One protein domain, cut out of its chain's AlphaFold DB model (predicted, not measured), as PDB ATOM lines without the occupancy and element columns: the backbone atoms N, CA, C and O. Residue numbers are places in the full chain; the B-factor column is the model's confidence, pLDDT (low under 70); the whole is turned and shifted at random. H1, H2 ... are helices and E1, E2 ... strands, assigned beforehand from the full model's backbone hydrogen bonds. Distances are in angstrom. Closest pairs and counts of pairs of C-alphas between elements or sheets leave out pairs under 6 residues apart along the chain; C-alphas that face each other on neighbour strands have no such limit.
ATOM      1  N   ILE A   7      19.174  -9.285 -34.843       93.31
ATOM      2  CA  ILE A   7      19.071  -9.118 -33.394       93.31
ATOM      3  C   ILE A   7      19.991  -7.966 -32.987       93.31
ATOM      4  O   ILE A   7      21.178  -7.955 -33.332       93.31
ATOM      5  N   SER A   8      19.452  -6.975 -32.290       93.50
ATOM      6  CA  SER A   8      20.187  -5.810 -31.810       93.50
ATOM      7  C   SER A   8      19.924  -5.569 -30.326       93.50
ATOM      8  O   SER A   8      18.908  -5.991 -29.778       93.50
ATOM      9  N   LYS A   9      20.891  -4.939 -29.654       93.75
ATOM     10  CA  LYS A   9      20.728  -4.513 -28.267       93.75
ATOM     11  C   LYS A   9      20.086  -3.130 -28.255       93.75
ATOM     12  O   LYS A   9      20.531  -2.263 -29.010       93.75
ATOM     13  N   THR A  10      19.070  -2.945 -27.429       91.31
ATOM     14  CA  THR A  10      18.324  -1.690 -27.299       91.31
ATOM     15  C   THR A  10      18.766  -0.932 -26.045       91.31
ATOM     16  O   THR A  10      19.485  -1.465 -25.196       91.31
ATOM     17  N   ASP A  11      18.318   0.319 -25.929       92.00
ATOM     18  CA  ASP A  11      18.485   1.127 -24.716       92.00
ATOM     19  C   ASP A  11      17.370   0.872 -23.679       92.00
ATOM     20  O   ASP A  11      17.398   1.440 -22.585       92.00
ATOM     21  N   ASP A  12      16.389   0.019 -23.998       90.00
ATOM     22  CA  ASP A  12      15.305  -0.339 -23.086       90.00
ATOM     23  C   ASP A  12      15.786  -1.386 -22.071       90.00
ATOM     24  O   ASP A  12      16.152  -2.509 -22.408       90.00
ATOM     25  N   THR A  13      15.770  -1.023 -20.791       89.19
ATOM     26  CA  THR A  13      16.183  -1.917 -19.704       89.19
ATOM     27  C   THR A  13      15.205  -3.061 -19.428       89.19
ATOM     28  O   THR A  13      15.618  -4.065 -18.847       89.19
ATOM     29  N   ALA A  14      13.930  -2.924 -19.806       91.50
ATOM     30  CA  ALA A  14      12.925  -3.978 -19.663       91.50
ATOM     31  C   ALA A  14      13.027  -5.003 -20.802       91.50
ATOM     32  O   ALA A  14      12.922  -6.205 -20.554       91.50
ATOM     33  N   PHE A  15      13.305  -4.534 -22.021       90.44
ATOM     34  CA  PHE A  15      13.472  -5.372 -23.209       90.44
ATOM     35  C   PHE A  15      14.769  -5.030 -23.959       90.44
ATOM     36  O   PHE A  15      14.739  -4.406 -25.025       90.44
ATOM     37  N   PRO A  16      15.933  -5.437 -23.417       93.50
ATOM     38  CA  PRO A  16      17.242  -5.034 -23.930       93.50
ATOM     39  C   PRO A  16      17.599  -5.638 -25.290       93.50
ATOM     40  O   PRO A  16      18.651  -5.304 -25.835       93.50
ATOM     41  N   TRP A  17      16.779  -6.534 -25.837       94.62
ATOM     42  CA  TRP A  17      17.006  -7.178 -27.126       94.62
ATOM     43  C   TRP A  17      15.834  -6.928 -28.062       94.62
ATOM     44  O   TRP A  17      14.686  -7.049 -27.655       94.62
ATOM     45  N   ALA A  18      16.124  -6.628 -29.322       92.38
ATOM     46  CA  ALA A  18      15.126  -6.521 -30.377       92.38
ATOM     47  C   ALA A  18      15.500  -7.420 -31.554       92.38
ATOM     48  O   ALA A  18      16.682  -7.536 -31.887       92.38
ATOM     49  N   LEU A  19      14.501  -8.037 -32.178       92.31
ATOM     50  CA  LEU A  19      14.595  -8.719 -33.461       92.31
ATOM     51  C   LEU A  19      13.941  -7.836 -34.522       92.31
ATOM     52  O   LEU A  19      12.723  -7.746 -34.583       92.31
ATOM     53  N   ASP A  20      14.750  -7.204 -35.363       89.69
ATOM     54  CA  ASP A  20      14.270  -6.431 -36.504       89.69
ATOM     55  C   ASP A  20      13.960  -7.372 -37.672       89.69
ATOM     56  O   ASP A  20      14.823  -8.163 -38.084       89.69
ATOM     57  N   TYR A  21      12.762  -7.252 -38.243       87.06
ATOM     58  CA  TYR A  21      12.338  -8.046 -39.390       87.06
ATOM     59  C   TYR A  21      12.778  -7.433 -40.730       87.06
ATOM     60  O   TYR A  21      12.954  -6.213 -40.841       87.06
ATOM     61  N   PRO A  22      12.996  -8.258 -41.777       84.06
ATOM     62  CA  PRO A  22      13.203  -7.731 -43.115       84.06
ATOM     63  C   PRO A  22      11.959  -6.973 -43.594       84.06
ATOM     64  O   PRO A  22      10.831  -7.312 -43.245       84.06
ATOM     65  N   THR A  23      12.149  -5.945 -44.421       81.38
ATOM     66  CA  THR A  23      11.017  -5.196 -44.986       81.38
ATOM     67  C   THR A  23      10.061  -6.114 -45.748       81.38
ATOM     68  O   THR A  23      10.482  -6.854 -46.642       81.38
ATOM     69  N   GLY A  24       8.772  -6.022 -45.408       77.12
ATOM     70  CA  GLY A  24       7.713  -6.849 -45.983       77.12
ATOM     71  C   GLY A  24       7.637  -8.257 -45.393       77.12
ATOM     72  O   GLY A  24       6.953  -9.092 -45.966       77.12
ATOM     73  N   PHE A  25       8.346  -8.559 -44.301       81.75
ATOM     74  CA  PHE A  25       8.211  -9.847 -43.612       81.75
ATOM     75  C   PHE A  25       6.860  -9.985 -42.926       81.75
ATOM     76  O   PHE A  25       6.112 -10.914 -43.230       81.75
ATOM     77  N   ASP A  26       6.542  -9.002 -42.094       73.50
ATOM     78  CA  ASP A  26       5.214  -8.751 -41.569       73.50
ATOM     79  C   ASP A  26       4.989  -7.235 -41.609       73.50
ATOM     80  O   ASP A  26       5.883  -6.461 -41.258       73.50
ATOM     81  N   GLU A  27       3.842  -6.797 -42.121       63.66
ATOM     82  CA  GLU A  27       3.513  -5.367 -42.197       63.66
ATOM     83  C   GLU A  27       2.952  -4.851 -40.867       63.66
ATOM     84  O   GLU A  27       3.068  -3.660 -40.572       63.66
ATOM     85  N   GLU A  28       2.421  -5.749 -40.033       61.47
ATOM     86  CA  GLU A  28       1.850  -5.419 -38.724       61.47
ATOM     87  C   GLU A  28       2.930  -5.267 -37.643       61.47
ATOM     88  O   GLU A  28       2.766  -4.498 -36.694       61.47
ATOM     89  N   VAL A  29       4.062  -5.963 -37.797       61.62
ATOM     90  CA  VAL A  29       5.145  -5.999 -36.809       61.62
ATOM     91  C   VAL A  29       6.471  -5.698 -37.502       61.62
ATOM     92  O   VAL A  29       6.954  -6.463 -38.327       61.62
ATOM     93  N   THR A  30       7.101  -4.569 -37.162       59.56
ATOM     94  CA  THR A  30       8.431  -4.200 -37.700       59.56
ATOM     95  C   THR A  30       9.585  -4.904 -36.977       59.56
ATOM     96  O   THR A  30      10.711  -4.930 -37.482       59.56
ATOM     97  N   GLY A  31       9.305  -5.496 -35.817       70.94
ATOM     98  CA  GLY A  31      10.232  -6.274 -35.008       70.94
ATOM     99  C   GLY A  31       9.670  -6.554 -33.615       70.94
ATOM    100  O   GLY A  31       8.754  -5.862 -33.172       70.94
ATOM    101  N   ASP A  32      10.246  -7.538 -32.926       87.06
ATOM    102  CA  ASP A  32       9.837  -7.950 -31.578       87.06
ATOM    103  C   ASP A  32      10.898  -7.618 -30.528       87.06
ATOM    104  O   ASP A  32      12.097  -7.605 -30.812       87.06
ATOM    105  N   GLN A  33      10.460  -7.358 -29.296       91.94
ATOM    106  CA  GLN A  33      11.327  -7.007 -28.171       91.94
ATOM    107  C   GLN A  33      11.353  -8.115 -27.112       91.94
ATOM    108  O   GLN A  33      10.331  -8.707 -26.770       91.94
ATOM    109  N   PHE A  34      12.536  -8.381 -26.557       93.75
ATOM    110  CA  PHE A  34      12.798  -9.529 -25.696       93.75
ATOM    111  C   PHE A  34      13.634  -9.160 -24.470       93.75
ATOM    112  O   PHE A  34      14.558  -8.347 -24.516       93.75
ATOM    113  N   ILE A  35      13.329  -9.837 -23.362       95.19
ATOM    114  CA  ILE A  35      14.042  -9.690 -22.085       95.19
ATOM    115  C   ILE A  35      15.439 -10.331 -22.166       95.19
ATOM    116  O   ILE A  35      16.411  -9.807 -21.623       95.19
ATOM    117  N   THR A  36      15.560 -11.465 -22.864       95.50
ATOM    118  CA  THR A  36      16.807 -12.235 -22.994       95.50
ATOM    119  C   THR A  36      17.211 -12.404 -24.457       95.50
ATOM    120  O   THR A  36      16.372 -12.416 -25.355       95.50
ATOM    121  N   PHE A  37      18.518 -12.566 -24.687       94.88
ATOM    122  CA  PHE A  37      19.051 -12.848 -26.019       94.88
ATOM    123  C   PHE A  37      18.541 -14.190 -26.553       94.88
ATOM    124  O   PHE A  37      18.181 -14.282 -27.720       94.88
ATOM    125  N   ASP A  38      18.445 -15.204 -25.690       96.81
ATOM    126  CA  ASP A  38      17.974 -16.537 -26.072       96.81
ATOM    127  C   ASP A  38      16.534 -16.509 -26.597       96.81
ATOM    128  O   ASP A  38      16.239 -17.165 -27.593       96.81
ATOM    129  N   ASN A  39      15.658 -15.689 -26.003       94.94
ATOM    130  CA  ASN A  39      14.292 -15.517 -26.504       94.94
ATOM    131  C   ASN A  39      14.281 -14.846 -27.886       94.94
ATOM    132  O   ASN A  39      13.531 -15.269 -28.760       94.94
ATOM    133  N   ALA A  40      15.145 -13.848 -28.110       93.81
ATOM    134  CA  ALA A  40      15.282 -13.212 -29.422       93.81
ATOM    135  C   ALA A  40      15.817 -14.189 -30.485       93.81
ATOM    136  O   ALA A  40      15.405 -14.140 -31.642       93.81
ATOM    137  N   VAL A  41      16.723 -15.097 -30.103       94.75
ATOM    138  CA  VAL A  41      17.236 -16.152 -30.990       94.75
ATOM    139  C   VAL A  41      16.159 -17.189 -31.298       94.75
ATOM    140  O   VAL A  41      16.032 -17.581 -32.455       94.75
ATOM    141  N   ALA A  42      15.376 -17.614 -30.305       93.62
ATOM    142  CA  ALA A  42      14.265 -18.538 -30.515       93.62
ATOM    143  C   ALA A  42      13.243 -17.954 -31.504       93.62
ATOM    144  O   ALA A  42      12.935 -18.596 -32.505       93.62
ATOM    145  N   ALA A  43      12.835 -16.698 -31.301       90.56
ATOM    146  CA  ALA A  43      11.939 -15.997 -32.219       90.56
ATOM    147  C   ALA A  43      12.533 -15.840 -33.629       90.56
ATOM    148  O   ALA A  43      11.828 -15.983 -34.622       90.56
ATOM    149  N   PHE A  44      13.844 -15.596 -33.746       91.62
ATOM    150  CA  PHE A  44      14.514 -15.570 -35.048       91.62
ATOM    151  C   PHE A  44      14.440 -16.923 -35.768       91.62
ATOM    152  O   PHE A  44      14.190 -16.948 -36.970       91.62
ATOM    153  N   ILE A  45      14.673 -18.032 -35.059       92.00
ATOM    154  CA  ILE A  45      14.604 -19.377 -35.644       92.00
ATOM    155  C   ILE A  45      13.185 -19.650 -36.145       92.00
ATOM    156  O   ILE A  45      13.034 -19.998 -37.314       92.00
ATOM    157  N   GLU A  46      12.171 -19.400 -35.314       88.25
ATOM    158  CA  GLU A  46      10.763 -19.546 -35.701       88.25
ATOM    159  C   GLU A  46      10.436 -18.684 -36.930       88.25
ATOM    160  O   GLU A  46       9.939 -19.187 -37.935       88.25
ATOM    161  N   ALA A  47      10.806 -17.402 -36.929       86.56
ATOM    162  CA  ALA A  47      10.541 -16.511 -38.059       86.56
ATOM    163  C   ALA A  47      11.223 -16.969 -39.365       86.56
ATOM    164  O   ALA A  47      10.691 -16.773 -40.460       86.56
ATOM    165  N   VAL A  48      12.400 -17.593 -39.282       86.81
ATOM    166  CA  VAL A  48      13.081 -18.151 -40.459       86.81
ATOM    167  C   VAL A  48      12.372 -19.395 -40.995       86.81
ATOM    168  O   VAL A  48      12.372 -19.584 -42.213       86.81
ATOM    169  N   GLU A  49      11.752 -20.213 -40.141       87.38
ATOM    170  CA  GLU A  49      10.976 -21.388 -40.569       87.38
ATOM    171  C   GLU A  49       9.759 -20.996 -41.415       87.38
ATOM    172  O   GLU A  49       9.467 -21.656 -42.412       87.38
ATOM    173  N   PHE A  50       9.124 -19.865 -41.104       84.75
ATOM    174  CA  PHE A  50       7.988 -19.334 -41.867       84.75
ATOM    175  C   PHE A  50       8.398 -18.421 -43.027       84.75
ATOM    176  O   PHE A  50       7.573 -17.707 -43.598       84.75
ATOM    177  N   ARG A  51       9.672 -18.394 -43.419       86.69
ATOM    178  CA  ARG A  51      10.116 -17.525 -44.511       86.69
ATOM    179  C   ARG A  51       9.601 -18.028 -45.858       86.69
ATOM    180  O   ARG A  51       9.855 -19.162 -46.253       86.69
ATOM    181  N   CYS A  52       8.969 -17.141 -46.628       87.25
ATOM    182  CA  CYS A  52       8.481 -17.464 -47.965       87.25
ATOM    183  C   CYS A  52       9.616 -17.958 -48.874       87.25
ATOM    184  O   CYS A  52      10.552 -17.194 -49.136       87.25
ATOM    185  N   PRO A  53       9.520 -19.179 -49.434       86.12
ATOM    186  CA  PRO A  53      10.578 -19.751 -50.261       86.12
ATOM    187  C   PRO A  53      10.737 -19.038 -51.612       86.12
ATOM    188  O   PRO A  53      11.796 -19.138 -52.226       86.12
ATOM    189  N   ASN A  54       9.714 -18.306 -52.076       86.50
ATOM    190  CA  ASN A  54       9.734 -17.644 -53.380       86.50
ATOM    191  C   ASN A  54      10.387 -16.252 -53.328       86.50
ATOM    192  O   ASN A  54      11.365 -15.988 -54.019       86.50
ATOM    193  N   CYS A  55       9.873 -15.345 -52.486       85.00
ATOM    194  CA  CYS A  55      10.405 -13.980 -52.397       85.00
ATOM    195  C   CYS A  55      11.484 -13.807 -51.325       85.00
ATOM    196  O   CYS A  55      12.144 -12.767 -51.301       85.00
ATOM    197  N   LEU A  56      11.642 -14.782 -50.417       83.25
ATOM    198  CA  LEU A  56      12.578 -14.746 -49.290       83.25
ATOM    199  C   LEU A  56      12.430 -13.495 -48.406       83.25
ATOM    200  O   LEU A  56      13.359 -13.132 -47.681       83.25
ATOM    201  N   ARG A  57      11.286 -12.816 -48.470       79.12
ATOM    202  CA  ARG A  57      11.052 -11.540 -47.789       79.12
ATOM    203  C   ARG A  57       9.835 -11.567 -46.887       79.12
ATOM    204  O   ARG A  57       9.943 -11.007 -45.816       79.12
ATOM    205  N   GLY A  58       8.745 -12.207 -47.310       82.12
ATOM    206  CA  GLY A  58       7.508 -12.338 -46.534       82.12
ATOM    207  C   GLY A  58       7.472 -13.566 -45.636       82.12
ATOM    208  O   GLY A  58       8.171 -14.544 -45.917       82.12
ATOM    209  N   ALA A  59       6.622 -13.528 -44.614       85.62
ATOM    210  CA  ALA A  59       6.182 -14.715 -43.893       85.62
ATOM    211  C   ALA A  59       5.112 -15.483 -44.693       85.62
ATOM    212  O   ALA A  59       4.271 -14.879 -45.373       85.62
ATOM    213  N   VAL A  60       5.158 -16.815 -44.634       88.12
ATOM    214  CA  VAL A  60       4.057 -17.682 -45.067       88.12
ATOM    215  C   VAL A  60       3.032 -17.783 -43.945       88.12
ATOM    216  O   VAL A  60       3.389 -17.910 -42.778       88.12
ATOM    217  N   ILE A  61       1.758 -17.723 -44.312       86.69
ATOM    218  CA  ILE A  61       0.635 -18.041 -43.443       86.69
ATOM    219  C   ILE A  61       0.087 -19.383 -43.899       86.69
ATOM    220  O   ILE A  61      -0.299 -19.527 -45.065       86.69
ATOM    221  N   ASP A  62       0.024 -20.339 -42.981       86.31
ATOM    222  CA  ASP A  62      -0.701 -21.581 -43.207       86.31
ATOM    223  C   ASP A  62      -2.213 -21.328 -43.182       86.31
ATOM    224  O   ASP A  62      -2.749 -20.590 -42.355       86.31
ATOM    225  N   THR A  63      -2.912 -21.952 -44.117       85.44
ATOM    226  CA  THR A  63      -4.354 -21.833 -44.333       85.44
ATOM    227  C   THR A  63      -4.969 -23.224 -44.437       85.44
ATOM    228  O   THR A  63      -4.273 -24.211 -44.673       85.44
ATOM    229  N   ASP A  64      -6.296 -23.307 -44.369       86.50
ATOM    230  CA  ASP A  64      -7.013 -24.583 -44.515       86.50
ATOM    231  C   ASP A  64      -6.810 -25.257 -45.890       86.50
ATOM    232  O   ASP A  64      -7.136 -26.432 -46.061       86.50
ATOM    233  N   TRP A  65      -6.299 -24.527 -46.888       86.50
ATOM    234  CA  TRP A  65      -6.128 -24.995 -48.266       86.50
ATOM    235  C   TRP A  65      -4.664 -25.051 -48.729       86.50
ATOM    236  O   TRP A  65      -4.423 -25.386 -49.889       86.50
ATOM    237  N   GLY A  66      -3.689 -24.755 -47.864       90.25
ATOM    238  CA  GLY A  66      -2.271 -24.656 -48.225       90.25
ATOM    239  C   GLY A  66      -1.576 -23.505 -47.499       90.25
ATOM    240  O   GLY A  66      -1.928 -23.216 -46.360       90.25
ATOM    241  N   TRP A  67      -0.639 -22.809 -48.140       90.12
ATOM    242  CA  TRP A  67      -0.014 -21.605 -47.567       90.12
ATOM    243  C   TRP A  67      -0.038 -20.426 -48.535       90.12
ATOM    244  O   TRP A  67      -0.077 -20.609 -49.753       90.12
ATOM    245  N   VAL A  68       0.036 -19.206 -47.997       89.75
ATOM    246  CA  VAL A  68       0.179 -17.969 -48.778       89.75
ATOM    247  C   VAL A  68       1.182 -17.008 -48.146       89.75
ATOM    248  O   VAL A  68       1.277 -16.892 -46.931       89.75
ATOM    249  N   CYS A  69       1.962 -16.314 -48.968       87.88
ATOM    250  CA  CYS A  69       2.907 -15.295 -48.528       87.88
ATOM    251  C   CYS A  69       2.240 -13.918 -48.453       87.88
ATOM    252  O   CYS A  69       1.782 -13.420 -49.485       87.88
ATOM    253  N   LYS A  70       2.293 -13.262 -47.283       80.12
ATOM    254  CA  LYS A  70       1.748 -11.900 -47.090       80.12
ATOM    255  C   LYS A  70       2.353 -10.865 -48.047       80.12
ATOM    256  O   LYS A  70       1.668  -9.955 -48.483       80.12
ATOM    257  N   ASN A  71       3.632 -11.014 -48.393       83.94
ATOM    258  CA  ASN A  71       4.373  -9.990 -49.135       83.94
ATOM    259  C   ASN A  71       4.208 -10.069 -50.657       83.94
ATOM    260  O   ASN A  71       4.022  -9.068 -51.335       83.94
ATOM    261  N   CYS A  72       4.369 -11.267 -51.227       84.69
ATOM    262  CA  CYS A  72       4.385 -11.447 -52.682       84.69
ATOM    263  C   CYS A  72       3.157 -12.186 -53.216       84.69
ATOM    264  O   CYS A  72       3.105 -12.466 -54.413       84.69
ATOM    265  N   GLY A  73       2.224 -12.576 -52.340       83.75
ATOM    266  CA  GLY A  73       1.006 -13.303 -52.699       83.75
ATOM    267  C   GLY A  73       1.240 -14.708 -53.259       83.75
ATOM    268  O   GLY A  73       0.300 -15.350 -53.712       83.75
ATOM    269  N   SER A  74       2.485 -15.201 -53.267       87.75
ATOM    270  CA  SER A  74       2.774 -16.571 -53.698       87.75
ATOM    271  C   SER A  74       2.129 -17.562 -52.746       87.75
ATOM    272  O   SER A  74       2.173 -17.351 -51.537       87.75
ATOM    273  N   SER A  75       1.579 -18.639 -53.289       88.56
ATOM    274  CA  SER A  75       0.901 -19.676 -52.525       88.56
ATOM    275  C   SER A  75       1.206 -21.062 -53.078       88.56
ATOM    276  O   SER A  75       1.576 -21.207 -54.247       88.56
ATOM    277  N   ASP A  76       1.040 -22.072 -52.231       88.88
ATOM    278  CA  ASP A  76       0.981 -23.478 -52.628       88.88
ATOM    279  C   ASP A  76      -0.326 -24.059 -52.106       88.88
ATOM    280  O   ASP A  76      -0.667 -23.874 -50.937       88.88
ATOM    281  N   VAL A  77      -1.071 -24.726 -52.981       86.94
ATOM    282  CA  VAL A  77      -2.409 -25.239 -52.674       86.94
ATOM    283  C   VAL A  77      -2.308 -26.737 -52.461       86.94
ATOM    284  O   VAL A  77      -1.821 -27.464 -53.328       86.94
TER     285      VAL A  77
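AT A GLANCE: This is residues 7 to 77 of the 96 residues of an uncharacterized protein of Mycobacterium sp. E1747 (UniProt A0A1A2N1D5). Two small lobes sit end to end along a rod: in one, a sheet of three short strands, E1, E2 and E3, has the helix H1 over one face; in the other, a second three-stranded sheet, E4, E5 and E6, lies beyond the last residues of H1. The other face of the first sheet bears no named helix, and residues 50 to 59 join the lobes. The printed part has 71 residues with one named helix and six named strands, in the order E1 E2 E3 H1 E4 E5 E6; the sheets run E1 - E2 - E3 and E4 - E5 - E6, both antiparallel. The class is mixed, helices and strands, with under half of the residues in named elements. The whole is only just loose, close to compact, with a radius of gyration of the C-alphas of 13.7 A and spans of 44, 19 and 16 A.

IN THESE COORDINATES: In the first sheet, E2 is residues 17 to 20, E1 is residues 7 to 9, with C-alpha 7 at (19.071, -9.118, -33.394), and E3 is residues 31 to 34, 10.2 A long. H1, residues 37 to 49, is 18.7 A from C-alpha 37 at (19.051, -12.848, -26.019) to C-alpha 49. In the second sheet, E4 is residues 60 to 63, E5 is residues 66 to 69, 10.7 A long, and E6 is residues 75 to 77, with C-alpha 77 at (-2.409, -25.239, -52.674).

HOW THE PARTS SIT: E1, E2 and E3 form a meander, each strand the antiparallel neighbour of the one before. In the hairpin E1 and E2, N 8 and O 18 are 2.9 A apart, within hydrogen-bond range; in the hairpin E2 and E3, N 19 and O 32 are at 2.8 A. H1 is on this sheet at a height over the sheet of 9.1 A, making two layers, a helix on one face of a sheet. It runs along the strands, at 12 degrees to E2 on the local plane, over E2 and only just over E3, where 3 of its C-alphas fall. The closest C-alphas of E2 and H1 are those of Leu 19 and Ala 40, 6.1 A apart. In H1 every O i to N i+4 pair is within hydrogen-bond range. H1 is not on the sheet of E4, E5 and E6, a second meander. In its hairpins, N 61 and O 68 of E4 and E5 are 2.8 A apart, and N 67 and O 76 of E5 and E6 are 3.0 A apart. E2 and E5 are apart, for instance.

THE WHOLE: The C-alphas of Thr 13 and Val 77, the two farthest apart, are separated by 44.5 A. The printed part has no cut and no long link. The mean pLDDT of the printed part is 86.7, and residues 27 to 30 are under 70.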